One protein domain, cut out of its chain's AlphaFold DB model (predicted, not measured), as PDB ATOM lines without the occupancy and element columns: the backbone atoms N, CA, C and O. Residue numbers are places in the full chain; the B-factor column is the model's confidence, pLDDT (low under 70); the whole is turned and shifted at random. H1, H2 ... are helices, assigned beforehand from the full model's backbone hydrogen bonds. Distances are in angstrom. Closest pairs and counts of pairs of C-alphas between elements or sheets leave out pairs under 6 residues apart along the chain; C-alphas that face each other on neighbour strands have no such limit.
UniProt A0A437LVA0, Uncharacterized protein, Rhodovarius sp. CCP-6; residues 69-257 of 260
ATOM      1  N   ALA A  69      -8.952   5.472 -44.365       96.62
ATOM      2  CA  ALA A  69      -9.234   5.816 -45.756       96.62
ATOM      3  C   ALA A  69      -9.046   4.610 -46.689       96.62
ATOM      4  O   ALA A  69      -9.887   4.378 -47.557       96.62
ATOM      5  N   ASP A  70      -8.012   3.794 -46.464       95.81
ATOM      6  CA  ASP A  70      -7.789   2.557 -47.224       95.81
ATOM      7  C   ASP A  70      -8.927   1.543 -47.004       95.81
ATOM      8  O   ASP A  70      -9.440   0.949 -47.961       95.81
ATOM      9  N   GLN A  71      -9.374   1.370 -45.752       96.81
ATOM     10  CA  GLN A  71     -10.503   0.490 -45.422       96.81
ATOM     11  C   GLN A  71     -11.821   1.012 -46.000       96.81
ATOM     12  O   GLN A  71     -12.591   0.254 -46.589       96.81
ATOM     13  N   MET A  72     -12.056   2.322 -45.895       96.38
ATOM     14  CA  MET A  72     -13.202   2.997 -46.494       96.38
ATOM     15  C   MET A  72     -13.250   2.762 -48.006       96.38
ATOM     16  O   MET A  72     -14.292   2.371 -48.524       96.38
ATOM     17  N   ARG A  73     -12.130   2.964 -48.709       93.94
ATOM     18  CA  ARG A  73     -12.042   2.780 -50.164       93.94
ATOM     19  C   ARG A  73     -12.252   1.321 -50.560       93.94
ATOM     20  O   ARG A  73     -12.958   1.050 -51.525       93.94
ATOM     21  N   SER A  74     -11.693   0.383 -49.799       95.06
ATOM     22  CA  SER A  74     -11.898  -1.051 -50.030       95.06
ATOM     23  C   SER A  74     -13.377  -1.428 -49.902       95.06
ATOM     24  O   SER A  74     -13.930  -2.063 -50.799       95.06
ATOM     25  N   ALA A  75     -14.047  -0.964 -48.844       95.00
ATOM     26  CA  ALA A  75     -15.484  -1.157 -48.667       95.00
ATOM     27  C   ALA A  75     -16.297  -0.471 -49.780       95.00
ATOM     28  O   ALA A  75     -17.248  -1.047 -50.298       95.00
ATOM     29  N   TRP A  76     -15.893   0.722 -50.215       90.31
ATOM     30  CA  TRP A  76     -16.539   1.439 -51.313       90.31
ATOM     31  C   TRP A  76     -16.488   0.665 -52.640       90.31
ATOM     32  O   TRP A  76     -17.497   0.532 -53.329       90.31
ATOM     33  N   LEU A  77     -15.337   0.081 -52.976       90.94
ATOM     34  CA  LEU A  77     -15.190  -0.757 -54.169       90.94
ATOM     35  C   LEU A  77     -16.022  -2.046 -54.075       90.94
ATOM     36  O   LEU A  77     -16.628  -2.452 -55.064       90.94
ATOM     37  N   MET A  78     -16.114  -2.657 -52.889       93.06
ATOM     38  CA  MET A  78     -17.002  -3.805 -52.661       93.06
ATOM     39  C   MET A  78     -18.481  -3.438 -52.838       93.06
ATOM     40  O   MET A  78     -19.242  -4.242 -53.370       93.06
ATOM     41  N   HIS A  79     -18.883  -2.232 -52.430       89.31
ATOM     42  CA  HIS A  79     -20.243  -1.729 -52.632       89.31
ATOM     43  C   HIS A  79     -20.582  -1.576 -54.119       89.31
ATOM     44  O   HIS A  79     -21.660  -1.992 -54.553       89.31
ATOM     45  N   ILE A  80     -19.651  -1.032 -54.911       88.69
ATOM     46  CA  ILE A  80     -19.801  -0.918 -56.368       88.69
ATOM     47  C   ILE A  80     -19.938  -2.312 -56.992       88.69
ATOM     48  O   ILE A  80     -20.922  -2.568 -57.681       88.69
ATOM     49  N   ALA A  81     -19.028  -3.236 -56.671       90.81
ATOM     50  CA  ALA A  81     -19.064  -4.599 -57.200       90.81
ATOM     51  C   ALA A  81     -20.357  -5.348 -56.822       90.81
ATOM     52  O   ALA A  81     -20.948  -6.033 -57.656       90.81
ATOM     53  N   GLY A  82     -20.840  -5.188 -55.584       90.19
ATOM     54  CA  GLY A  82     -22.121  -5.752 -55.145       90.19
ATOM     55  C   GLY A  82     -23.314  -5.171 -55.911       90.19
ATOM     56  O   GLY A  82     -24.222  -5.910 -56.283       90.19
ATOM     57  N   THR A  83     -23.283  -3.870 -56.215       89.88
ATOM     58  CA  THR A  83     -24.321  -3.194 -57.012       89.88
ATOM     59  C   THR A  83     -24.343  -3.703 -58.457       89.88
ATOM     60  O   THR A  83     -25.410  -4.003 -58.989       89.88
ATOM     61  N   GLU A  84     -23.177  -3.846 -59.092       93.50
ATOM     62  CA  GLU A  84     -23.057  -4.408 -60.445       93.50
ATOM     63  C   GLU A  84     -23.531  -5.866 -60.490       93.50
ATOM     64  O   GLU A  84     -24.259  -6.262 -61.401       93.50
ATOM     65  N   GLN A  85     -23.179  -6.655 -59.472       92.56
ATOM     66  CA  GLN A  85     -23.620  -8.038 -59.343       92.56
ATOM     67  C   GLN A  85     -25.142  -8.145 -59.181       92.56
ATOM     68  O   GLN A  85     -25.770  -8.959 -59.860       92.56
ATOM     69  N   GLU A  86     -25.742  -7.321 -58.319       92.50
ATOM     70  CA  GLU A  86     -27.195  -7.266 -58.134       92.50
ATOM     71  C   GLU A  86     -27.900  -6.924 -59.455       92.50
ATOM     72  O   GLU A  86     -28.870  -7.584 -59.833       92.50
ATOM     73  N   GLN A  87     -27.406  -5.914 -60.178       92.94
ATOM     74  CA  GLN A  87     -27.964  -5.507 -61.469       92.94
ATOM     75  C   GLN A  87     -27.852  -6.615 -62.515       92.94
ATOM     76  O   GLN A  87     -28.830  -6.893 -63.206       92.94
ATOM     77  N   ARG A  88     -26.696  -7.282 -62.594       93.50
ATOM     78  CA  ARG A  88     -26.471  -8.407 -63.507       93.50
ATOM     79  C   ARG A  88     -27.465  -9.541 -63.265       93.50
ATOM     80  O   ARG A  88     -28.096  -9.996 -64.212       93.50
ATOM     81  N   LEU A  89     -27.638  -9.956 -62.010       91.19
ATOM     82  CA  LEU A  89     -28.566 -11.034 -61.654       91.19
ATOM     83  C   LEU A  89     -30.025 -10.641 -61.920       91.19
ATOM     84  O   LEU A  89     -30.783 -11.425 -62.479       91.19
ATOM     85  N   LYS A  90     -30.423  -9.402 -61.598       90.62
ATOM     86  CA  LYS A  90     -31.765  -8.898 -61.943       90.62
ATOM     87  C   LYS A  90     -32.015  -8.890 -63.449       90.62
ATOM     88  O   LYS A  90     -33.137  -9.156 -63.875       90.62
ATOM     89  N   GLN A  91     -30.996  -8.567 -64.241       91.31
ATOM     90  CA  GLN A  91     -31.100  -8.568 -65.694       91.31
ATOM     91  C   GLN A  91     -31.214  -9.996 -66.244       91.31
ATOM     92  O   GLN A  91     -32.060 -10.237 -67.095       91.31
ATOM     93  N   GLU A  92     -30.459 -10.957 -65.703       88.19
ATOM     94  CA  GLU A  92     -30.575 -12.379 -66.065       88.19
ATOM     95  C   GLU A  92     -31.993 -12.923 -65.834       88.19
ATOM     96  O   GLU A  92     -32.541 -13.603 -66.702       88.19
ATOM     97  N   VAL A  93     -32.604 -12.566 -64.698       85.12
ATOM     98  CA  VAL A  93     -34.003 -12.898 -64.387       85.12
ATOM     99  C   VAL A  93     -34.963 -12.274 -65.397       85.12
ATOM    100  O   VAL A  93     -35.885 -12.930 -65.872       85.12
ATOM    101  N   ARG A  94     -34.769 -10.989 -65.705       86.69
ATOM    102  CA  ARG A  94     -35.654 -10.235 -66.595       86.69
ATOM    103  C   ARG A  94     -35.622 -10.760 -68.028       86.69
ATOM    104  O   ARG A  94     -36.663 -10.794 -68.677       86.69
ATOM    105  N   ASP A  95     -34.438 -11.118 -68.503       87.44
ATOM    106  CA  ASP A  95     -34.200 -11.480 -69.898       87.44
ATOM    107  C   ASP A  95     -34.367 -12.981 -70.160       87.44
ATOM    108  O   ASP A  95     -34.362 -13.395 -71.316       87.44
ATOM    109  N   GLY A  96     -34.494 -13.808 -69.116       80.44
ATOM    110  CA  GLY A  96     -34.637 -15.256 -69.277       80.44
ATOM    111  C   GLY A  96     -33.426 -15.906 -69.957       80.44
ATOM    112  O   GLY A  96     -33.565 -16.915 -70.647       80.44
ATOM    113  N   VAL A  97     -32.216 -15.359 -69.774       76.88
ATOM    114  CA  VAL A  97     -31.003 -15.828 -70.474       76.88
ATOM    115  C   VAL A  97     -30.657 -17.267 -70.083       76.88
ATOM    116  O   VAL A  97     -30.301 -17.550 -68.936       76.88
ATOM    117  N   GLY A  98     -30.766 -18.199 -71.035       77.38
ATOM    118  CA  GLY A  98     -30.496 -19.626 -70.824       77.38
ATOM    119  C   GLY A  98     -31.600 -20.356 -70.054       77.38
ATOM    120  O   GLY A  98     -31.288 -21.189 -69.202       77.38
ATOM    121  N   TRP A  99     -32.864 -19.974 -70.267       83.81
ATOM    122  CA  TRP A  99     -34.046 -20.608 -69.661       83.81
ATOM    123  C   TRP A  99     -34.834 -21.456 -70.669       83.81
ATOM    124  O   TRP A  99     -35.607 -22.314 -70.248       83.81
ATOM    125  N   ASP A 100     -34.628 -21.238 -71.972       85.12
ATOM    126  CA  ASP A 100     -35.439 -21.821 -73.050       85.12
ATOM    127  C   ASP A 100     -35.313 -23.350 -73.157       85.12
ATOM    128  O   ASP A 100     -36.287 -24.027 -73.482       85.12
ATOM    129  N   ASP A 101     -34.143 -23.896 -72.818       88.81
ATOM    130  CA  ASP A 101     -33.850 -25.335 -72.905       88.81
ATOM    131  C   ASP A 101     -34.109 -26.096 -71.590       88.81
ATOM    132  O   ASP A 101     -33.842 -27.296 -71.500       88.81
ATOM    133  N   LEU A 102     -34.601 -25.416 -70.549       89.25
ATOM    134  CA  LEU A 102     -34.779 -25.992 -69.215       89.25
ATOM    135  C   LEU A 102     -36.184 -26.580 -69.025       89.25
ATOM    136  O   LEU A 102     -37.207 -25.977 -69.380       89.25
ATOM    137  N   SER A 103     -36.258 -27.730 -68.356       93.75
ATOM    138  CA  SER A 103     -37.526 -28.240 -67.830       93.75
ATOM    139  C   SER A 103     -38.147 -27.252 -66.832       93.75
ATOM    140  O   SER A 103     -37.500 -26.329 -66.343       93.75
ATOM    141  N   GLU A 104     -39.435 -27.415 -66.531       90.69
ATOM    142  CA  GLU A 104     -40.137 -26.557 -65.565       90.69
ATOM    143  C   GLU A 104     -39.461 -26.574 -64.182       90.69
ATOM    144  O   GLU A 104     -39.147 -25.517 -63.643       90.69
ATOM    145  N   ALA A 105     -39.111 -27.760 -63.673       93.00
ATOM    146  CA  ALA A 105     -38.416 -27.900 -62.393       93.00
ATOM    147  C   ALA A 105     -37.023 -27.240 -62.391       93.00
ATOM    148  O   ALA A 105     -36.619 -26.640 -61.396       93.00
ATOM    149  N   GLU A 106     -36.284 -27.320 -63.501       93.00
ATOM    150  CA  GLU A 106     -34.981 -26.655 -63.637       93.00
ATOM    151  C   GLU A 106     -35.119 -25.128 -63.716       93.00
ATOM    152  O   GLU A 106     -34.289 -24.412 -63.154       93.00
ATOM    153  N   ARG A 107     -36.175 -24.618 -64.366       89.25
ATOM    154  CA  ARG A 107     -36.486 -23.180 -64.392       89.25
ATOM    155  C   ARG A 107     -36.835 -22.656 -63.005       89.25
ATOM    156  O   ARG A 107     -36.300 -21.623 -62.612       89.25
ATOM    157  N   ASP A 108     -37.664 -23.380 -62.259       90.19
ATOM    158  CA  ASP A 108     -38.029 -23.015 -60.889       90.19
ATOM    159  C   ASP A 108     -36.801 -22.985 -59.972       90.19
ATOM    160  O   ASP A 108     -36.600 -22.019 -59.230       90.19
ATOM    161  N   GLN A 109     -35.928 -23.995 -60.061       91.94
ATOM    162  CA  GLN A 109     -34.699 -24.025 -59.269       91.94
ATOM    163  C   GLN A 109     -33.753 -22.879 -59.650       91.94
ATOM    164  O   GLN A 109     -33.274 -22.166 -58.770       91.94
ATOM    165  N   LYS A 110     -33.535 -22.636 -60.950       90.75
ATOM    166  CA  LYS A 110     -32.703 -21.520 -61.425       90.75
ATOM    167  C   LYS A 110     -33.256 -20.167 -60.975       90.75
ATOM    168  O   LYS A 110     -32.482 -19.290 -60.585       90.75
ATOM    169  N   TRP A 111     -34.577 -19.987 -60.994       89.62
ATOM    170  CA  TRP A 111     -35.232 -18.787 -60.475       89.62
ATOM    171  C   TRP A 111     -34.923 -18.578 -58.990       89.62
ATOM    172  O   TRP A 111     -34.486 -17.492 -58.601       89.62
ATOM    173  N   ILE A 112     -35.091 -19.622 -58.171       92.25
ATOM    174  CA  ILE A 112     -34.784 -19.583 -56.735       92.25
ATOM    175  C   ILE A 112     -33.308 -19.246 -56.504       92.25
ATOM    176  O   ILE A 112     -33.013 -18.316 -55.751       92.25
ATOM    177  N   ASP A 113     -32.390 -19.935 -57.179       92.81
ATOM    178  CA  ASP A 113     -30.947 -19.717 -57.032       92.81
ATOM    179  C   ASP A 113     -30.556 -18.282 -57.407       92.81
ATOM    180  O   ASP A 113     -29.758 -17.638 -56.718       92.81
ATOM    181  N   THR A 114     -31.172 -17.737 -58.458       90.81
ATOM    182  CA  THR A 114     -30.917 -16.359 -58.888       90.81
ATOM    183  C   THR A 114     -31.442 -15.349 -57.867       90.81
ATOM    184  O   THR A 114     -30.744 -14.385 -57.553       90.81
ATOM    185  N   LEU A 115     -32.629 -15.571 -57.288       91.12
ATOM    186  CA  LEU A 115     -33.155 -14.725 -56.211       91.12
ATOM    187  C   LEU A 115     -32.279 -14.773 -54.955       91.12
ATOM    188  O   LEU A 115     -31.999 -13.725 -54.372       91.12
ATOM    189  N   VAL A 116     -31.803 -15.958 -54.566       94.94
ATOM    190  CA  VAL A 116     -30.839 -16.114 -53.466       94.94
ATOM    191  C   VAL A 116     -29.559 -15.331 -53.770       94.94
ATOM    192  O   VAL A 116     -29.060 -14.609 -52.906       94.94
ATOM    193  N   GLY A 117     -29.065 -15.396 -55.009       94.00
ATOM    194  CA  GLY A 117     -27.926 -14.598 -55.463       94.00
ATOM    195  C   GLY A 117     -28.170 -13.086 -55.381       94.00
ATOM    196  O   GLY A 117     -27.277 -12.344 -54.971       94.00
ATOM    197  N   VAL A 118     -29.371 -12.617 -55.741       93.19
ATOM    198  CA  VAL A 118     -29.754 -11.197 -55.641       93.19
ATOM    199  C   VAL A 118     -29.748 -10.733 -54.186       93.19
ATOM    200  O   VAL A 118     -29.208  -9.665 -53.898       93.19
ATOM    201  N   GLU A 119     -30.311 -11.513 -53.261       93.81
ATOM    202  CA  GLU A 119     -30.301 -11.160 -51.836       93.81
ATOM    203  C   GLU A 119     -28.883 -11.181 -51.251       93.81
ATOM    204  O   GLU A 119     -28.494 -10.232 -50.572       93.81
ATOM    205  N   ALA A 120     -28.052 -12.167 -51.606       94.50
ATOM    206  CA  ALA A 120     -26.645 -12.187 -51.201       94.50
ATOM    207  C   ALA A 120     -25.870 -10.953 -51.709       94.50
ATOM    208  O   ALA A 120     -25.083 -10.356 -50.968       94.50
ATOM    209  N   ALA A 121     -26.122 -10.522 -52.952       92.75
ATOM    210  CA  ALA A 121     -25.525  -9.311 -53.514       92.75
ATOM    211  C   ALA A 121     -25.975  -8.043 -52.766       92.75
ATOM    212  O   ALA A 121     -25.145  -7.181 -52.466       92.75
ATOM    213  N   LYS A 122     -27.261  -7.947 -52.397       92.06
ATOM    214  CA  LYS A 122     -27.790  -6.848 -51.570       92.06
ATOM    215  C   LYS A 122     -27.182  -6.830 -50.172       92.06
ATOM    216  O   LYS A 122     -26.847  -5.756 -49.674       92.06
ATOM    217  N   ASP A 123     -27.026  -7.985 -49.534       93.06
ATOM    218  CA  ASP A 123     -26.422  -8.072 -48.203       93.06
ATOM    219  C   ASP A 123     -24.964  -7.616 -48.231       93.06
ATOM    220  O   ASP A 123     -24.556  -6.784 -47.415       93.06
ATOM    221  N   GLN A 124     -24.197  -8.052 -49.235       91.56
ATOM    222  CA  GLN A 124     -22.840  -7.559 -49.462       91.56
ATOM    223  C   GLN A 124     -22.821  -6.046 -49.725       91.56
ATOM    224  O   GLN A 124     -22.001  -5.326 -49.146       91.56
ATOM    225  N   GLN A 125     -23.726  -5.540 -50.566       89.94
ATOM    226  CA  GLN A 125     -23.847  -4.115 -50.878       89.94
ATOM    227  C   GLN A 125     -24.155  -3.281 -49.625       89.94
ATOM    228  O   GLN A 125     -23.547  -2.227 -49.426       89.94
ATOM    229  N   ARG A 126     -25.067  -3.744 -48.764       89.25
ATOM    230  CA  ARG A 126     -25.441  -3.067 -47.514       89.25
ATOM    231  C   ARG A 126     -24.309  -3.102 -46.500       89.25
ATOM    232  O   ARG A 126     -23.961  -2.062 -45.946       89.25
ATOM    233  N   ALA A 127     -23.699  -4.267 -46.287       92.56
ATOM    234  CA  ALA A 127     -22.580  -4.414 -45.362       92.56
ATOM    235  C   ALA A 127     -21.409  -3.499 -45.753       92.56
ATOM    236  O   ALA A 127     -20.878  -2.761 -44.922       92.56
ATOM    237  N   SER A 128     -21.047  -3.488 -47.036       93.19
ATOM    238  CA  SER A 128     -19.983  -2.631 -47.567       93.19
ATOM    239  C   SER A 128     -20.331  -1.141 -47.523       93.19
ATOM    240  O   SER A 128     -19.480  -0.333 -47.151       93.19
ATOM    241  N   GLN A 129     -21.585  -0.765 -47.793       90.94
ATOM    242  CA  GLN A 129     -22.056   0.613 -47.640       90.94
ATOM    243  C   GLN A 129     -21.952   1.098 -46.190       90.94
ATOM    244  O   GLN A 129     -21.452   2.196 -45.950       90.94
ATOM    245  N   VAL A 130     -22.388   0.282 -45.225       91.62
ATOM    246  CA  VAL A 130     -22.296   0.601 -43.792       91.62
ATOM    247  C   VAL A 130     -20.836   0.753 -43.370       91.62
ATOM    248  O   VAL A 130     -20.495   1.733 -42.710       91.62
ATOM    249  N   MET A 131     -19.953  -0.158 -43.790       94.50
ATOM    250  CA  MET A 131     -18.519  -0.059 -43.499       94.50
ATOM    251  C   MET A 131     -17.902   1.219 -44.077       94.50
ATOM    252  O   MET A 131     -17.259   1.974 -43.346       94.50
ATOM    253  N   ALA A 132     -18.131   1.499 -45.365       94.31
ATOM    254  CA  ALA A 132     -17.617   2.703 -46.012       94.31
ATOM    255  C   ALA A 132     -18.128   3.968 -45.308       94.31
ATOM    256  O   ALA A 132     -17.341   4.858 -44.982       94.31
ATOM    257  N   ALA A 133     -19.427   4.028 -45.005       91.69
ATOM    258  CA  ALA A 133     -20.032   5.149 -44.302       91.69
ATOM    259  C   ALA A 133     -19.428   5.349 -42.901       91.69
ATOM    260  O   ALA A 133     -19.088   6.478 -42.543       91.69
ATOM    261  N   SER A 134     -19.237   4.285 -42.117       94.88
ATOM    262  CA  SER A 134     -18.643   4.366 -40.775       94.88
ATOM    263  C   SER A 134     -17.195   4.853 -40.799       94.88
ATOM    264  O   SER A 134     -16.839   5.757 -40.037       94.88
ATOM    265  N   PHE A 135     -16.361   4.320 -41.696       97.12
ATOM    266  CA  PHE A 135     -14.976   4.776 -41.828       97.12
ATOM    267  C   PHE A 135     -14.901   6.216 -42.344       97.12
ATOM    268  O   PHE A 135     -14.230   7.049 -41.734       97.12
ATOM    269  N   GLY A 136     -15.646   6.546 -43.403       96.31
ATOM    270  CA  GLY A 136     -15.692   7.900 -43.957       96.31
ATOM    271  C   GLY A 136     -16.221   8.934 -42.961       96.31
ATOM    272  O   GLY A 136     -15.641  10.007 -42.812       96.31
ATOM    273  N   GLY A 137     -17.276   8.594 -42.217       95.88
ATOM    274  CA  GLY A 137     -17.824   9.435 -41.150       95.88
ATOM    275  C   GLY A 137     -16.817   9.683 -40.027       95.88
ATOM    276  O   GLY A 137     -16.644  10.822 -39.598       95.88
ATOM    277  N   SER A 138     -16.077   8.649 -39.622       97.75
ATOM    278  CA  SER A 138     -15.019   8.764 -38.607       97.75
ATOM    279  C   SER A 138     -13.894   9.699 -39.059       97.75
ATOM    280  O   SER A 138     -13.456  10.557 -38.291       97.75
ATOM    281  N   ILE A 139     -13.453   9.585 -40.318       98.25
ATOM    282  CA  ILE A 139     -12.438  10.477 -40.897       98.25
ATOM    283  C   ILE A 139     -12.933  11.925 -40.879       98.25
ATOM    284  O   ILE A 139     -12.235  12.807 -40.380       98.25
ATOM    285  N   VAL A 140     -14.151  12.169 -41.371       97.75
ATOM    286  CA  VAL A 140     -14.759  13.506 -41.392       97.75
ATOM    287  C   VAL A 140     -14.845  14.105 -39.991       97.75
ATOM    288  O   VAL A 140     -14.473  15.259 -39.812       97.75
ATOM    289  N   MET A 141     -15.277  13.335 -38.991       98.00
ATOM    290  CA  MET A 141     -15.386  13.801 -37.605       98.00
ATOM    291  C   MET A 141     -14.040  14.232 -37.017       98.00
ATOM    292  O   MET A 141     -13.958  15.245 -36.317       98.00
ATOM    293  N   VAL A 142     -12.975  13.486 -37.306       98.25
ATOM    294  CA  VAL A 142     -11.625  13.840 -36.856       98.25
ATOM    295  C   VAL A 142     -11.130  15.102 -37.565       98.25
ATOM    296  O   VAL A 142     -10.589  15.990 -36.908       98.25
ATOM    297  N   LEU A 143     -11.342  15.216 -38.880       98.19
ATOM    298  CA  LEU A 143     -10.960  16.403 -39.652       98.19
ATOM    299  C   LEU A 143     -11.738  17.658 -39.214       98.19
ATOM    300  O   LEU A 143     -11.131  18.714 -39.046       98.19
ATOM    301  N   ASP A 144     -13.044  17.538 -38.962       97.50
ATOM    302  CA  ASP A 144     -13.892  18.603 -38.403       97.50
ATOM    303  C   ASP A 144     -13.364  19.064 -37.034       97.50
ATOM    304  O   ASP A 144     -13.136  20.252 -36.819       97.50
ATOM    305  N   SER A 145     -13.040  18.126 -36.132       96.75
ATOM    306  CA  SER A 145     -12.454  18.449 -34.821       96.75
ATOM    307  C   SER A 145     -11.103  19.168 -34.927       96.75
ATOM    308  O   SER A 145     -10.831  20.093 -34.152       96.75
ATOM    309  N   LEU A 146     -10.248  18.758 -35.872       96.94
ATOM    310  CA  LEU A 146      -8.965  19.414 -36.131       96.94
ATOM    311  C   LEU A 146      -9.164  20.856 -36.601       96.94
ATOM    312  O   LEU A 146      -8.501  21.749 -36.073       96.94
ATOM    313  N   ILE A 147     -10.088  21.090 -37.538       96.56
ATOM    314  CA  ILE A 147     -10.404  22.434 -38.032       96.56
ATOM    315  C   ILE A 147     -11.008  23.297 -36.930       96.56
ATOM    316  O   ILE A 147     -10.553  24.422 -36.751       96.56
ATOM    317  N   SER A 148     -11.968  22.793 -36.154       94.88
ATOM    318  CA  SER A 148     -12.566  23.559 -35.054       94.88
ATOM    319  C   SER A 148     -11.523  23.971 -34.017       94.88
ATOM    320  O   SER A 148     -11.419  25.147 -33.688       94.88
ATOM    321  N   THR A 149     -10.654  23.044 -33.598       93.50
ATOM    322  CA  THR A 149      -9.536  23.366 -32.689       93.50
ATOM    323  C   THR A 149      -8.568  24.383 -33.301       93.50
ATOM    324  O   THR A 149      -8.052  25.250 -32.600       93.50
ATOM    325  N   TYR A 150      -8.291  24.284 -34.602       95.75
ATOM    326  CA  TYR A 150      -7.421  25.231 -35.296       95.75
ATOM    327  C   TYR A 150      -8.032  26.639 -35.357       95.75
ATOM    328  O   TYR A 150      -7.327  27.619 -35.136       95.75
ATOM    329  N   ARG A 151      -9.344  26.742 -35.592       95.00
ATOM    330  CA  ARG A 151     -10.087  28.011 -35.585       95.00
ATOM    331  C   ARG A 151     -10.116  28.659 -34.212       95.00
ATOM    332  O   ARG A 151      -9.841  29.847 -34.114       95.00
ATOM    333  N   GLU A 152     -10.382  27.878 -33.167       93.06
ATOM    334  CA  GLU A 152     -10.290  28.343 -31.777       93.06
ATOM    335  C   GLU A 152      -8.901  28.925 -31.484       93.06
ATOM    336  O   GLU A 152      -8.786  29.986 -30.880       93.06
ATOM    337  N   ALA A 153      -7.836  28.269 -31.959       92.25
ATOM    338  CA  ALA A 153      -6.466  28.752 -31.788       92.25
ATOM    339  C   ALA A 153      -6.157  30.044 -32.569       92.25
ATOM    340  O   ALA A 153      -5.162  30.699 -32.269       92.25
ATOM    341  N   LEU A 154      -6.986  30.400 -33.554       93.81
ATOM    342  CA  LEU A 154      -6.945  31.663 -34.296       93.81
ATOM    343  C   LEU A 154      -7.918  32.720 -33.739       93.81
ATOM    344  O   LEU A 154      -8.075  33.765 -34.362       93.81
ATOM    345  N   ASP A 155      -8.593  32.445 -32.617       91.38
ATOM    346  CA  ASP A 155      -9.672  33.280 -32.063       91.38
ATOM    347  C   ASP A 155     -10.832  33.522 -33.055       91.38
ATOM    348  O   ASP A 155     -11.478  34.570 -33.101       91.38
ATOM    349  N   LEU A 156     -11.102  32.525 -33.902       91.81
ATOM    350  CA  LEU A 156     -12.199  32.556 -34.861       91.81
ATOM    351  C   LEU A 156     -13.431  31.835 -34.312       91.81
ATOM    352  O   LEU A 156     -13.343  30.791 -33.666       91.81
ATOM    353  N   LYS A 157     -14.612  32.354 -34.668       88.56
ATOM    354  CA  LYS A 157     -15.899  31.685 -34.417       88.56
ATOM    355  C   LYS A 157     -16.024  30.378 -35.213       88.56
ATOM    356  O   LYS A 157     -15.226  30.086 -36.115       88.56
ATOM    357  N   GLU A 158     -17.084  29.626 -34.906       83.25
ATOM    358  CA  GLU A 158     -17.508  28.432 -35.646       83.25
ATOM    359  C   GLU A 158     -17.487  28.637 -37.168       83.25
ATOM    360  O   GLU A 158     -17.658  29.751 -37.668       83.25
ATOM    361  N   VAL A 159     -17.273  27.542 -37.903       84.25
ATOM    362  CA  VAL A 159     -17.177  27.543 -39.368       84.25
ATOM    363  C   VAL A 159     -18.453  28.124 -39.995       84.25
ATOM    364  O   VAL A 159     -19.529  27.532 -39.864       84.25
ATOM    365  N   PRO A 160     -18.365  29.237 -40.745       84.69
ATOM    366  CA  PRO A 160     -19.494  29.734 -41.510       84.69
ATOM    367  C   PRO A 160     -19.806  28.790 -42.680       84.69
ATOM    368  O   PRO A 160     -18.946  28.466 -43.495       84.69
ATOM    369  N   HIS A 161     -21.067  28.380 -42.816       82.62
ATOM    370  CA  HIS A 161     -21.559  27.577 -43.950       82.62
ATOM    371  C   HIS A 161     -21.312  28.197 -45.346       82.62
ATOM    372  O   HIS A 161     -21.315  27.512 -46.376       82.62
ATOM    373  N   ASP A 162     -21.143  29.510 -45.395       85.38
ATOM    374  CA  ASP A 162     -20.911  30.349 -46.564       85.38
ATOM    375  C   ASP A 162     -19.445  30.769 -46.718       85.38
ATOM    376  O   ASP A 162     -19.124  31.516 -47.635       85.38
ATOM    377  N   GLU A 163     -18.538  30.238 -45.896       90.31
ATOM    378  CA  GLU A 163     -17.113  30.534 -45.994       90.31
ATOM    379  C   GLU A 163     -16.536  30.172 -47.376       90.31
ATOM    380  O   GLU A 163     -16.891  29.162 -48.001       90.31
ATOM    381  N   ARG A 164     -15.640  31.037 -47.868       91.69
ATOM    382  CA  ARG A 164     -14.978  30.946 -49.179       91.69
ATOM    383  C   ARG A 164     -13.462  31.118 -49.043       91.69
ATOM    384  O   ARG A 164     -12.864  31.956 -49.706       91.69
ATOM    385  N   VAL A 165     -12.856  30.341 -48.149       93.94
ATOM    386  CA  VAL A 165     -11.414  30.372 -47.864       93.94
ATOM    387  C   VAL A 165     -10.728  29.120 -48.416       93.94
ATOM    388  O   VAL A 165     -11.258  28.013 -48.300       93.94
ATOM    389  N   GLY A 166      -9.530  29.301 -48.982       93.31
ATOM    390  CA  GLY A 166      -8.707  28.228 -49.546       93.31
ATOM    391  C   GLY A 166      -9.244  27.656 -50.864       93.31
ATOM    392  O   GLY A 166     -10.057  28.276 -51.549       93.31
ATOM    393  N   ASP A 167      -8.778  26.455 -51.216       93.00
ATOM    394  CA  ASP A 167      -9.213  25.738 -52.419       93.00
ATOM    395  C   ASP A 167     -10.701  25.353 -52.303       93.00
ATOM    396  O   ASP A 167     -11.085  24.554 -51.443       93.00
ATOM    397  N   LEU A 168     -11.543  25.899 -53.186       94.56
ATOM    398  CA  LEU A 168     -12.989  25.661 -53.159       94.56
ATOM    399  C   LEU A 168     -13.378  24.377 -53.905       94.56
ATOM    400  O   LEU A 168     -12.899  24.104 -55.005       94.56
ATOM    401  N   ILE A 169     -14.323  23.618 -53.347       92.50
ATOM    402  CA  ILE A 169     -14.897  22.410 -53.964       92.50
ATOM    403  C   ILE A 169     -16.395  22.633 -54.119       92.50
ATOM    404  O   ILE A 169     -17.102  22.833 -53.135       92.50
ATOM    405  N   GLY A 170     -16.872  22.679 -55.365       90.94
ATOM    406  CA  GLY A 170     -18.255  23.086 -55.633       90.94
ATOM    407  C   GLY A 170     -18.562  24.502 -55.133       90.94
ATOM    408  O   GLY A 170     -19.680  24.797 -54.743       90.94
ATOM    409  N   GLY A 171     -17.552  25.374 -55.052       93.62
ATOM    410  CA  GLY A 171     -17.703  26.714 -54.484       93.62
ATOM    411  C   GLY A 171     -17.775  26.762 -52.953       93.62
ATOM    412  O   GLY A 171     -18.080  27.821 -52.421       93.62
ATOM    413  N   ARG A 172     -17.496  25.674 -52.225       94.94
ATOM    414  CA  ARG A 172     -17.484  25.632 -50.748       94.94
ATOM    415  C   ARG A 172     -16.063  25.449 -50.203       94.94
ATOM    416  O   ARG A 172     -15.263  24.758 -50.834       94.94
ATOM    417  N   SER A 173     -15.751  26.057 -49.050       96.25
ATOM    418  CA  SER A 173     -14.473  25.834 -48.352       96.25
ATOM    419  C   SER A 173     -14.392  24.415 -47.781       96.25
ATOM    420  O   SER A 173     -15.416  23.780 -47.511       96.25
ATOM    421  N   LEU A 174     -13.171  23.924 -47.548       96.88
ATOM    422  CA  LEU A 174     -12.956  22.635 -46.885       96.88
ATOM    423  C   LEU A 174     -13.636  22.585 -45.508       96.88
ATOM    424  O   LEU A 174     -14.290  21.593 -45.189       96.88
ATOM    425  N   GLY A 175     -13.514  23.660 -44.720       96.69
ATOM    426  CA  GLY A 175     -14.163  23.775 -43.416       96.69
ATOM    427  C   GLY A 175     -15.676  23.592 -43.511       96.69
ATOM    428  O   GLY A 175     -16.234  22.762 -42.797       96.69
ATOM    429  N   ALA A 176     -16.338  24.309 -44.427       96.12
ATOM    430  CA  ALA A 176     -17.787  24.216 -44.597       96.12
ATOM    431  C   ALA A 176     -18.233  22.791 -44.970       96.12
ATOM    432  O   ALA A 176     -19.227  22.293 -44.441       96.12
ATOM    433  N   ILE A 177     -17.484  22.126 -45.856       96.56
ATOM    434  CA  ILE A 177     -17.771  20.755 -46.301       96.56
ATOM    435  C   ILE A 177     -17.658  19.768 -45.141       96.56
ATOM    436  O   ILE A 177     -18.562  18.957 -44.944       96.56
ATOM    437  N   LEU A 178     -16.573  19.841 -44.366       96.88
ATOM    438  CA  LEU A 178     -16.348  18.941 -43.236       96.88
ATOM    439  C   LEU A 178     -17.366  19.163 -42.119       96.88
ATOM    440  O   LEU A 178     -17.908  18.184 -41.613       96.88
ATOM    441  N   TRP A 179     -17.710  20.416 -41.823       95.81
ATOM    442  CA  TRP A 179     -18.775  20.747 -40.878       95.81
ATOM    443  C   TRP A 179     -20.119  20.141 -41.304       95.81
ATOM    444  O   TRP A 179     -20.792  19.470 -40.518       95.81
ATOM    445  N   ALA A 180     -20.500  20.322 -42.572       94.38
ATOM    446  CA  ALA A 180     -21.762  19.809 -43.099       94.38
ATOM    447  C   ALA A 180     -21.808  18.273 -43.088       94.38
ATOM    448  O   ALA A 180     -22.827  17.677 -42.729       94.38
ATOM    449  N   ALA A 181     -20.698  17.630 -43.450       94.56
ATOM    450  CA  ALA A 181     -20.556  16.180 -43.446       94.56
ATOM    451  C   ALA A 181     -20.561  15.602 -42.019       94.56
ATOM    452  O   ALA A 181     -21.213  14.591 -41.768       94.56
ATOM    453  N   ALA A 182     -19.900  16.264 -41.066       95.25
ATOM    454  CA  ALA A 182     -19.912  15.881 -39.657       95.25
ATOM    455  C   ALA A 182     -21.317  16.018 -39.053       95.25
ATOM    456  O   ALA A 182     -21.766  15.141 -38.315       95.25
ATOM    457  N   ASN A 183     -22.047  17.079 -39.409       93.06
ATOM    458  CA  ASN A 183     -23.438  17.253 -39.003       93.06
ATOM    459  C   ASN A 183     -24.356  16.161 -39.584       93.06
ATOM    460  O   ASN A 183     -25.214  15.644 -38.872       93.06
ATOM    461  N   ASN A 184     -24.153  15.760 -40.845       91.81
ATOM    462  CA  ASN A 184     -24.847  14.606 -41.422       91.81
ATOM    463  C   ASN A 184     -24.524  13.308 -40.667       91.81
ATOM    464  O   ASN A 184     -25.438  12.564 -40.340       91.81
ATOM    465  N   HIS A 185     -23.252  13.056 -40.347       93.19
ATOM    466  CA  HIS A 185     -22.844  11.848 -39.629       93.19
ATOM    467  C   HIS A 185     -23.498  11.735 -38.244       93.19
ATOM    468  O   HIS A 185     -24.042  10.687 -37.907       93.19
ATOM    469  N   ARG A 186     -23.494  12.822 -37.459       91.62
ATOM    470  CA  ARG A 186     -24.079  12.861 -36.102       91.62
ATOM    471  C   ARG A 186     -25.591  12.649 -36.085       91.62
ATOM    472  O   ARG A 186     -26.121  12.170 -35.091       91.62
ATOM    473  N   HIS A 187     -26.270  13.036 -37.162       88.69
ATOM    474  CA  HIS A 187     -27.728  13.078 -37.240       88.69
ATOM    475  C   HIS A 187     -28.282  12.230 -38.387       88.69
ATOM    476  O   HIS A 187     -29.372  12.511 -38.877       88.69
ATOM    477  N   VAL A 188     -27.551  11.207 -38.840       86.06
ATOM    478  CA  VAL A 188     -27.929  10.428 -40.031       86.06
ATOM    479  C   VAL A 188     -29.335   9.834 -39.908       86.06
ATOM    480  O   VAL A 188     -30.118   9.920 -40.851       86.06
ATOM    481  N   ASP A 189     -29.701   9.346 -38.721       86.06
ATOM    482  CA  ASP A 189     -31.032   8.798 -38.455       86.06
ATOM    483  C   ASP A 189     -32.120   9.866 -38.566       86.06
ATOM    484  O   ASP A 189     -33.206   9.602 -39.075       86.06
ATOM    485  N   ASP A 190     -31.840  11.094 -38.127       83.81
ATOM    486  CA  ASP A 190     -32.783  12.202 -38.252       83.81
ATOM    487  C   ASP A 190     -32.940  12.652 -39.708       83.81
ATOM    488  O   ASP A 190     -34.037  13.019 -40.115       83.81
ATOM    489  N   TRP A 191     -31.869  12.584 -40.506       82.38
ATOM    490  CA  TRP A 191     -31.910  12.898 -41.940       82.38
ATOM    491  C   TRP A 191     -32.643  11.818 -42.746       82.38
ATOM    492  O   TRP A 191     -33.179  12.107 -43.817       82.38
ATOM    493  N   ALA A 192     -32.682  10.586 -42.230       80.94
ATOM    494  CA  ALA A 192     -33.400   9.469 -42.829       80.94
ATOM    495  C   ALA A 192     -34.906   9.459 -42.497       80.94
ATOM    496  O   ALA A 192     -35.679   8.828 -43.219       80.94
ATOM    497  N   LYS A 193     -35.349  10.146 -41.431       81.38
ATOM    498  CA  LYS A 193     -36.765  10.192 -41.023       81.38
ATOM    499  C   LYS A 193     -37.613  10.980 -42.026       81.38
ATOM    500  O   LYS A 193     -37.324  12.127 -42.346       81.38
ATOM    501  N   GLU A 194     -38.730  10.393 -42.454       62.06
ATOM    502  CA  GLU A 194     -39.640  11.009 -43.436       62.06
ATOM    503  C   GLU A 194     -40.593  12.067 -42.853       62.06
ATOM    504  O   GLU A 194     -41.202  12.829 -43.600       62.06
ATOM    505  N   LEU A 195     -40.762  12.101 -41.528       59.19
ATOM    506  CA  LEU A 195     -41.935  12.713 -40.890       59.19
ATOM    507  C   LEU A 195     -41.724  14.140 -40.364       59.19
ATOM    508  O   LEU A 195     -42.700  14.794 -40.005       59.19
ATOM    509  N   ALA A 196     -40.486  14.641 -40.305       62.22
ATOM    510  CA  ALA A 196     -40.191  15.963 -39.757       62.22
ATOM    511  C   ALA A 196     -39.465  16.849 -40.783       62.22
ATOM    512  O   ALA A 196     -38.549  16.373 -41.458       62.22
ATOM    513  N   PRO A 197     -39.828  18.141 -40.904       68.56
ATOM    514  CA  PRO A 197     -39.078  19.065 -41.740       68.56
ATOM    515  C   PRO A 197     -37.629  19.176 -41.224       68.56
ATOM    516  O   PRO A 197     -37.429  19.256 -40.007       68.56
ATOM    517  N   PRO A 198     -36.615  19.215 -42.111       76.62
ATOM    518  CA  PRO A 198     -35.226  19.306 -41.684       76.62
ATOM    519  C   PRO A 198     -34.984  20.567 -40.851       76.62
ATOM    520  O   PRO A 198     -35.500  21.647 -41.154       76.62
ATOM    521  N   SER A 199     -34.149  20.458 -39.816       82.81
ATOM    522  CA  SER A 199     -33.764  21.630 -39.030       82.81
ATOM    523  C   SER A 199     -33.021  22.654 -39.903       82.81
ATOM    524  O   SER A 199     -32.419  22.316 -40.927       82.81
ATOM    525  N   LYS A 200     -32.989  23.929 -39.489       84.38
ATOM    526  CA  LYS A 200     -32.234  24.974 -40.213       84.38
ATOM    527  C   LYS A 200     -30.758  24.591 -40.419       84.38
ATOM    528  O   LYS A 200     -30.193  24.894 -41.466       84.38
ATOM    529  N   GLY A 201     -30.141  23.922 -39.441       82.56
ATOM    530  CA  GLY A 201     -28.761  23.433 -39.543       82.56
ATOM    531  C   GLY A 201     -28.602  22.313 -40.576       82.56
ATOM    532  O   GLY A 201     -27.653  22.331 -41.364       82.56
ATOM    533  N   MET A 202     -29.568  21.389 -40.637       85.19
ATOM    534  CA  MET A 202     -29.613  20.337 -41.659       85.19
ATOM    535  C   MET A 202     -29.756  20.936 -43.057       85.19
ATOM    536  O   MET A 202     -28.962  20.611 -43.931       85.19
ATOM    537  N   MET A 203     -30.674  21.887 -43.252       86.75
ATOM    538  CA  MET A 203     -30.861  22.562 -44.545       86.75
ATOM    539  C   MET A 203     -29.579  23.241 -45.045       86.75
ATOM    540  O   MET A 203     -29.226  23.115 -46.217       86.75
ATOM    541  N   LYS A 204     -28.843  23.916 -44.152       89.81
ATOM    542  CA  LYS A 204     -27.538  24.510 -44.484       89.81
ATOM    543  C   LYS A 204     -26.507  23.451 -44.878       89.81
ATOM    544  O   LYS A 204     -25.789  23.640 -45.854       89.81
ATOM    545  N   SER A 205     -26.457  22.341 -44.143       90.56
ATOM    546  CA  SER A 205     -25.533  21.235 -44.425       90.56
ATOM    547  C   SER A 205     -25.847  20.573 -45.769       90.56
ATOM    548  O   SER A 205     -24.946  20.362 -46.575       90.56
ATOM    549  N   ILE A 206     -27.128  20.320 -46.056       88.00
ATOM    550  CA  ILE A 206     -27.597  19.775 -47.336       88.00
ATOM    551  C   ILE A 206     -27.171  20.683 -48.491       88.00
ATOM    552  O   ILE A 206     -26.651  20.180 -49.481       88.00
ATOM    553  N   ALA A 207     -27.344  22.002 -48.369       89.31
ATOM    554  CA  ALA A 207     -26.927  22.942 -49.410       89.31
ATOM    555  C   ALA A 207     -25.414  22.866 -49.683       89.31
ATOM    556  O   ALA A 207     -25.000  22.757 -50.833       89.31
ATOM    557  N   VAL A 208     -24.588  22.847 -48.632       92.31
ATOM    558  CA  VAL A 208     -23.130  22.710 -48.768       92.31
ATOM    559  C   VAL A 208     -22.745  21.386 -49.435       92.31
ATOM    560  O   VAL A 208     -21.910  21.378 -50.339       92.31
ATOM    561  N   LEU A 209     -23.347  20.271 -49.014       90.94
ATOM    562  CA  LEU A 209     -23.022  18.950 -49.555       90.94
ATOM    563  C   LEU A 209     -23.500  18.793 -51.002       90.94
ATOM    564  O   LEU A 209     -22.747  18.271 -51.821       90.94
ATOM    565  N   LYS A 210     -24.689  19.298 -51.356       88.69
ATOM    566  CA  LYS A 210     -25.173  19.308 -52.747       88.69
ATOM    567  C   LYS A 210     -24.188  20.011 -53.675       88.69
ATOM    568  O   LYS A 210     -23.811  19.440 -54.696       88.69
ATOM    569  N   ASP A 211     -23.714  21.187 -53.272       90.06
ATOM    570  CA  ASP A 211     -22.735  21.952 -54.041       90.06
ATOM    571  C   ASP A 211     -21.404  21.187 -54.181       90.06
ATOM    572  O   ASP A 211     -20.859  21.060 -55.281       90.06
ATOM    573  N   ALA A 212     -20.886  20.637 -53.077       89.75
ATOM    574  CA  ALA A 212     -19.541  20.064 -53.017       89.75
ATOM    575  C   ALA A 212     -19.413  18.665 -53.644       89.75
ATOM    576  O   ALA A 212     -18.474  18.407 -54.404       89.75
ATOM    577  N   VAL A 213     -20.337  17.749 -53.328       84.62
ATOM    578  CA  VAL A 213     -20.273  16.350 -53.792       84.62
ATOM    579  C   VAL A 213     -21.153  16.076 -55.010       84.62
ATOM    580  O   VAL A 213     -21.117  14.963 -55.527       84.62
ATOM    581  N   LYS A 214     -21.892  17.079 -55.515       78.00
ATOM    582  CA  LYS A 214     -22.875  16.919 -56.606       78.00
ATOM    583  C   LYS A 214     -23.842  15.759 -56.333       78.00
ATOM    584  O   LYS A 214     -24.118  14.946 -57.213       78.00
ATOM    585  N   TRP A 215     -24.303  15.662 -55.086       69.88
ATOM    586  CA  TRP A 215     -25.261  14.638 -54.677       69.88
ATOM    587  C   TRP A 215     -26.560  14.782 -55.487       69.88
ATOM    588  O   TRP A 215     -26.995  15.922 -55.688       69.88
ATOM    589  N   PRO A 216     -27.186  13.677 -55.948       57.56
ATOM    590  CA  PRO A 216     -28.450  13.736 -56.676       57.56
ATOM    591  C   PRO A 216     -29.513  14.534 -55.911       57.56
ATOM    592  O   PRO A 216     -29.520  14.585 -54.683       57.56
ATOM    593  N   GLU A 217     -30.439  15.156 -56.645       55.97
ATOM    594  CA  GLU A 217     -31.447  16.085 -56.110       55.97
ATOM    595  C   GLU A 217     -32.477  15.453 -55.155       55.97
ATOM    596  O   GLU A 217     -33.462  16.098 -54.790       55.97
ATOM    597  N   THR A 218     -32.265  14.220 -54.693       54.81
ATOM    598  CA  THR A 218     -33.164  13.595 -53.734       54.81
ATOM    599  C   THR A 218     -33.167  14.407 -52.434       54.81
ATOM    600  O   THR A 218     -32.110  14.698 -51.867       54.81
ATOM    601  N   PRO A 219     -34.348  14.778 -51.906       49.78
ATOM    602  CA  PRO A 219     -34.441  15.473 -50.623       49.78
ATOM    603  C   PRO A 219     -34.042  14.572 -49.445       49.78
ATOM    604  O   PRO A 219     -33.928  15.049 -48.322       49.78
ATOM    605  N   ARG A 220     -33.834  13.273 -49.702       61.22
ATOM    606  CA  ARG A 220     -33.521  12.244 -48.716       61.22
ATOM    607  C   ARG A 220     -32.059  11.837 -48.823       61.22
ATOM    608  O   ARG A 220     -31.585  11.471 -49.900       61.22
ATOM    609  N   ILE A 221     -31.387  11.875 -47.681       63.06
ATOM    610  CA  ILE A 221     -30.054  11.324 -47.476       63.06
ATOM    611  C   ILE A 221     -30.231  10.256 -46.403       63.06
ATOM    612  O   ILE A 221     -30.248  10.539 -45.211       63.06
ATOM    613  N   THR A 222     -30.434   9.023 -46.851       68.69
ATOM    614  CA  THR A 222     -30.633   7.853 -45.980       68.69
ATOM    615  C   THR A 222     -29.310   7.216 -45.564       68.69
ATOM    616  O   THR A 222     -29.286   6.135 -44.988       68.69
ATOM    617  N   VAL A 223     -28.198   7.851 -45.929       74.56
ATOM    618  CA  VAL A 223     -26.852   7.319 -45.776       74.56
ATOM    619  C   VAL A 223     -25.947   8.406 -45.241       74.56
ATOM    620  O   VAL A 223     -26.106   9.587 -45.540       74.56
ATOM    621  N   ASN A 224     -24.957   8.003 -44.467       82.56
ATOM    622  CA  ASN A 224     -23.913   8.913 -44.041       82.56
ATOM    623  C   ASN A 224     -22.983   9.216 -45.230       82.56
ATOM    624  O   ASN A 224     -22.436   8.317 -45.871       82.56
ATOM    625  N   LEU A 225     -22.824  10.507 -45.519       88.75
ATOM    626  CA  LEU A 225     -22.120  11.021 -46.691       88.75
ATOM    627  C   LEU A 225     -20.608  11.160 -46.497       88.75
ATOM    628  O   LEU A 225     -19.913  11.570 -47.426       88.75
ATOM    629  N   GLY A 226     -20.077  10.799 -45.327       91.56
ATOM    630  CA  GLY A 226     -18.654  10.911 -45.026       91.56
ATOM    631  C   GLY A 226     -17.773  10.193 -46.048       91.56
ATOM    632  O   GLY A 226     -16.781  10.762 -46.489       91.56
ATOM    633  N   ALA A 227     -18.174   9.001 -46.505       91.88
ATOM    634  CA  ALA A 227     -17.429   8.259 -47.526       91.88
ATOM    635  C   ALA A 227     -17.322   9.025 -48.854       91.88
ATOM    636  O   ALA A 227     -16.229   9.177 -49.392       91.88
ATOM    637  N   TYR A 228     -18.439   9.578 -49.335       91.25
ATOM    638  CA  TYR A 228     -18.491  10.375 -50.565       91.25
ATOM    639  C   TYR A 228     -17.667  11.656 -50.455       91.25
ATOM    640  O   TYR A 228     -16.992  12.051 -51.402       91.25
ATOM    641  N   VAL A 229     -17.717  12.315 -49.296       94.12
ATOM    642  CA  VAL A 229     -16.932  13.523 -49.037       94.12
ATOM    643  C   VAL A 229     -15.444  13.196 -49.049       94.12
ATOM    644  O   VAL A 229     -14.689  13.871 -49.743       94.12
ATOM    645  N   VAL A 230     -15.011  12.153 -48.337       95.25
ATOM    646  CA  VAL A 230     -13.595  11.761 -48.296       95.25
ATOM    647  C   VAL A 230     -13.109  11.321 -49.676       95.25
ATOM    648  O   VAL A 230     -12.056  11.787 -50.105       95.25
ATOM    649  N   ASP A 231     -13.880  10.517 -50.413       92.19
ATOM    650  CA  ASP A 231     -13.570  10.144 -51.803       92.19
ATOM    651  C   ASP A 231     -13.396  11.382 -52.697       92.19
ATOM    652  O   ASP A 231     -12.376  11.553 -53.372       92.19
ATOM    653  N   LYS A 232     -14.321  12.344 -52.592       92.44
ATOM    654  CA  LYS A 232     -14.235  13.604 -53.331       92.44
ATOM    655  C   LYS A 232     -12.989  14.418 -52.977       92.44
ATOM    656  O   LYS A 232     -12.395  15.035 -53.864       92.44
ATOM    657  N   LEU A 233     -12.602  14.439 -51.701       94.38
ATOM    658  CA  LEU A 233     -11.405  15.135 -51.224       94.38
ATOM    659  C   LEU A 233     -10.114  14.458 -51.703       94.38
ATOM    660  O   LEU A 233      -9.159  15.168 -52.034       94.38
ATOM    661  N   MET A 234     -10.102  13.124 -51.787       94.19
ATOM    662  CA  MET A 234      -8.989  12.334 -52.328       94.19
ATOM    663  C   MET A 234      -8.800  12.526 -53.842       94.19
ATOM    664  O   MET A 234      -7.691  12.360 -54.351       94.19
ATOM    665  N   GLY A 235      -9.853  12.928 -54.560       89.75
ATOM    666  CA  GLY A 235      -9.800  13.192 -55.999       89.75
ATOM    667  C   GLY A 235      -9.633  11.919 -56.836       89.75
ATOM    668  O   GLY A 235      -9.768  10.807 -56.338       89.75
ATOM    669  N   SER A 236      -9.330  12.074 -58.128       86.69
ATOM    670  CA  SER A 236      -9.274  10.958 -59.091       86.69
ATOM    671  C   SER A 236      -8.209   9.906 -58.778       86.69
ATOM    672  O   SER A 236      -8.356   8.750 -59.155       86.69
ATOM    673  N   GLU A 237      -7.136  10.291 -58.089       85.62
ATOM    674  CA  GLU A 237      -6.079   9.363 -57.672       85.62
ATOM    675  C   GLU A 237      -6.508   8.500 -56.470       85.62
ATOM    676  O   GLU A 237      -5.933   7.439 -56.211       85.62
ATOM    677  N   GLY A 238      -7.536   8.931 -55.727       86.81
ATOM    678  CA  GLY A 238      -8.020   8.248 -54.529       86.81
ATOM    679  C   GLY A 238      -6.956   8.153 -53.427       86.81
ATOM    680  O   GLY A 238      -6.925   7.177 -52.678       86.81
ATOM    681  N   ASN A 239      -6.042   9.124 -53.371       90.62
ATOM    682  CA  ASN A 239      -4.940   9.157 -52.420       90.62
ATOM    683  C   ASN A 239      -5.291  10.057 -51.230       90.62
ATOM    684  O   ASN A 239      -5.611  11.236 -51.405       90.62
ATOM    685  N   PHE A 240      -5.154   9.528 -50.011       94.94
ATOM    686  CA  PHE A 240      -5.383  10.291 -48.783       94.94
ATOM    687  C   PHE A 240      -4.466  11.521 -48.661       94.94
ATOM    688  O   PHE A 240      -4.847  12.520 -48.060       94.94
ATOM    689  N   GLU A 241      -3.300  11.517 -49.311       95.19
ATOM    690  CA  GLU A 241      -2.414  12.681 -49.347       95.19
ATOM    691  C   GLU A 241      -3.079  13.946 -49.904       95.19
ATOM    692  O   GLU A 241      -2.795  15.049 -49.434       95.19
ATOM    693  N   ALA A 242      -3.999  13.810 -50.862       95.19
ATOM    694  CA  ALA A 242      -4.728  14.956 -51.395       95.19
ATOM    695  C   ALA A 242      -5.592  15.632 -50.314       95.19
ATOM    696  O   ALA A 242      -5.711  16.859 -50.299       95.19
ATOM    697  N   VAL A 243      -6.132  14.860 -49.364       96.31
ATOM    698  CA  VAL A 243      -6.860  15.387 -48.198       96.31
ATOM    699  C   VAL A 243      -5.918  16.205 -47.315       96.31
ATOM    700  O   VAL A 243      -6.259  17.317 -46.914       96.31
ATOM    701  N   ASN A 244      -4.706  15.699 -47.079       96.31
ATOM    702  CA  ASN A 244      -3.692  16.347 -46.245       96.31
ATOM    703  C   ASN A 244      -3.278  17.703 -46.827       96.31
ATOM    704  O   ASN A 244      -3.264  18.716 -46.127       96.31
ATOM    705  N   VAL A 245      -2.990  17.733 -48.132       96.00
ATOM    706  CA  VAL A 245      -2.628  18.962 -48.849       96.00
ATOM    707  C   VAL A 245      -3.758  19.987 -48.767       96.00
ATOM    708  O   VAL A 245      -3.504  21.150 -48.459       96.00
ATOM    709  N   ARG A 246      -5.011  19.566 -48.985       96.00
ATOM    710  CA  ARG A 246      -6.180  20.450 -48.865       96.00
ATOM    711  C   ARG A 246      -6.340  21.000 -47.450       96.00
ATOM    712  O   ARG A 246      -6.609  22.189 -47.308       96.00
ATOM    713  N   LEU A 247      -6.144  20.168 -46.422       97.56
ATOM    714  CA  LEU A 247      -6.226  20.579 -45.018       97.56
ATOM    715  C   LEU A 247      -5.241  21.707 -44.706       97.56
ATOM    716  O   LEU A 247      -5.647  22.739 -44.174       97.56
ATOM    717  N   PHE A 248      -3.966  21.536 -45.062       97.50
ATOM    718  CA  PHE A 248      -2.952  22.549 -44.768       97.50
ATOM    719  C   PHE A 248      -3.095  23.804 -45.627       97.50
ATOM    720  O   PHE A 248      -2.929  24.898 -45.097       97.50
ATOM    721  N   ARG A 249      -3.489  23.688 -46.903       96.88
ATOM    722  CA  ARG A 249      -3.793  24.864 -47.736       96.88
ATOM    723  C   ARG A 249      -4.956  25.675 -47.184       96.88
ATOM    724  O   ARG A 249      -4.872  26.896 -47.122       96.88
ATOM    725  N   TYR A 250      -6.026  25.001 -46.763       97.31
ATOM    726  CA  TYR A 250      -7.152  25.653 -46.103       97.31
ATOM    727  C   TYR A 250      -6.708  26.344 -44.809       97.31
ATOM    728  O   TYR A 250      -7.055  27.501 -44.597       97.31
ATOM    729  N   ALA A 251      -5.905  25.672 -43.978       97.06
ATOM    730  CA  ALA A 251      -5.398  26.253 -42.741       97.06
ATOM    731  C   ALA A 251      -4.554  27.511 -43.001       97.06
ATOM    732  O   ALA A 251      -4.815  28.550 -42.410       97.06
ATOM    733  N   GLN A 252      -3.601  27.449 -43.934       96.25
ATOM    734  CA  GLN A 252      -2.779  28.602 -44.317       96.25
ATOM    735  C   GLN A 252      -3.637  29.767 -44.822       96.25
ATOM    736  O   GLN A 252      -3.533  30.868 -44.294       96.25
ATOM    737  N   ALA A 253      -4.549  29.502 -45.762       96.31
ATOM    738  CA  ALA A 253      -5.448  30.526 -46.286       96.31
ATOM    739  C   ALA A 253      -6.333  31.143 -45.194       96.31
ATOM    740  O   ALA A 253      -6.655  32.324 -45.263       96.31
ATOM    741  N   LEU A 254      -6.725  30.362 -44.183       95.81
ATOM    742  CA  LEU A 254      -7.502  30.860 -43.054       95.81
ATOM    743  C   LEU A 254      -6.658  31.725 -42.114       95.81
ATOM    744  O   LEU A 254      -7.117  32.796 -41.726       95.81
ATOM    745  N   ALA A 255      -5.429  31.319 -41.785       94.69
ATOM    746  CA  ALA A 255      -4.508  32.157 -41.012       94.69
ATOM    747  C   ALA A 255      -4.248  33.512 -41.683       94.69
ATOM    748  O   ALA A 255      -4.159  34.517 -40.983       94.69
ATOM    749  N   ASP A 256      -4.181  33.555 -43.014       94.00
ATOM    750  CA  ASP A 256      -3.983  34.797 -43.769       94.00
ATOM    751  C   ASP A 256      -5.163  35.780 -43.640       94.00
ATOM    752  O   ASP A 256      -5.001  36.972 -43.894       94.00
ATOM    753  N   THR A 257      -6.343  35.316 -43.206       93.56
ATOM    754  CA  THR A 257      -7.505  36.189 -42.933       93.56
ATOM    755  C   THR A 257      -7.458  36.870 -41.566       93.56
ATOM    756  O   THR A 257      -8.220  37.804 -41.320       93.56
TER     757      THR A 257
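AT A GLANCE: This is residues 69 to 257 of the 260 residues of an uncharacterized protein of Rhodovarius sp. CCP-6 (UniProt A0A437LVA0). One very long helix, H2, is the spine of the model, and H1 folds back along its first part as a helical hairpin. Beside the later part of H2 the shorter helices gather in a crossed cluster with H6 in its middle: H3 and H6 pack on H2, H5 packs on H3, and H7 packs on H3 and H6. The printed part has 189 residues with seven named helices, H1 to H7 in chain order, and no named strand; its class is all helix. It is loose and elongated, with a radius of gyration of the C-alphas of 21.0 A and spans of 76 by 39 by 23 A.

IN THESE COORDINATES: H2, residues 104 to 153, is 73.0 A long, from C-alpha 104 at (-40.137, -26.557, -65.565) to C-alpha 153 at (-6.466, 28.752, -31.788). H1, residues 69 to 95, is 38.8 A long and begins at (-9.234, 5.816, -45.756). H3 is residues 174 to 186, H4 188 to 192, H5 200 to 213, H6 226 to 234 and H7 240 to 255, the last 23.2 A long.

HOW THE PARTS SIT: H1 and H2 touch at a shallow tilt of 27 degrees, opposite ways, closest at the C-alphas of Met 72 and Ala 132, 4.5 A. H6, the hub, touches H2 with the C-alphas of Gly 136 and Ala 227 4.0 A apart. H3 touches H2 at a steep tilt of 55 degrees, closest at C-alphas 141 and 182, 5.4 A. H3 touches H5, closest at C-alphas 180 and 205, 4.2 A. H7 touches H6 about perpendicular, at 84 degrees, closest at C-alphas 234 and 242, 5.1 A. H4 touches no helix but is near H3; H2 and H5 are apart. In each of the seven helices every O i to N i+4 pair is within hydrogen-bond range.

THE WHOLE: The C-alphas farthest apart, of Ser 103 and Asp 155, are 76.4 A apart. The printed part has no cut; the links H2 to H3 and H5 to H6 are long. The pLDDT is under 70 at residues 194 to 197 and 215 to 222.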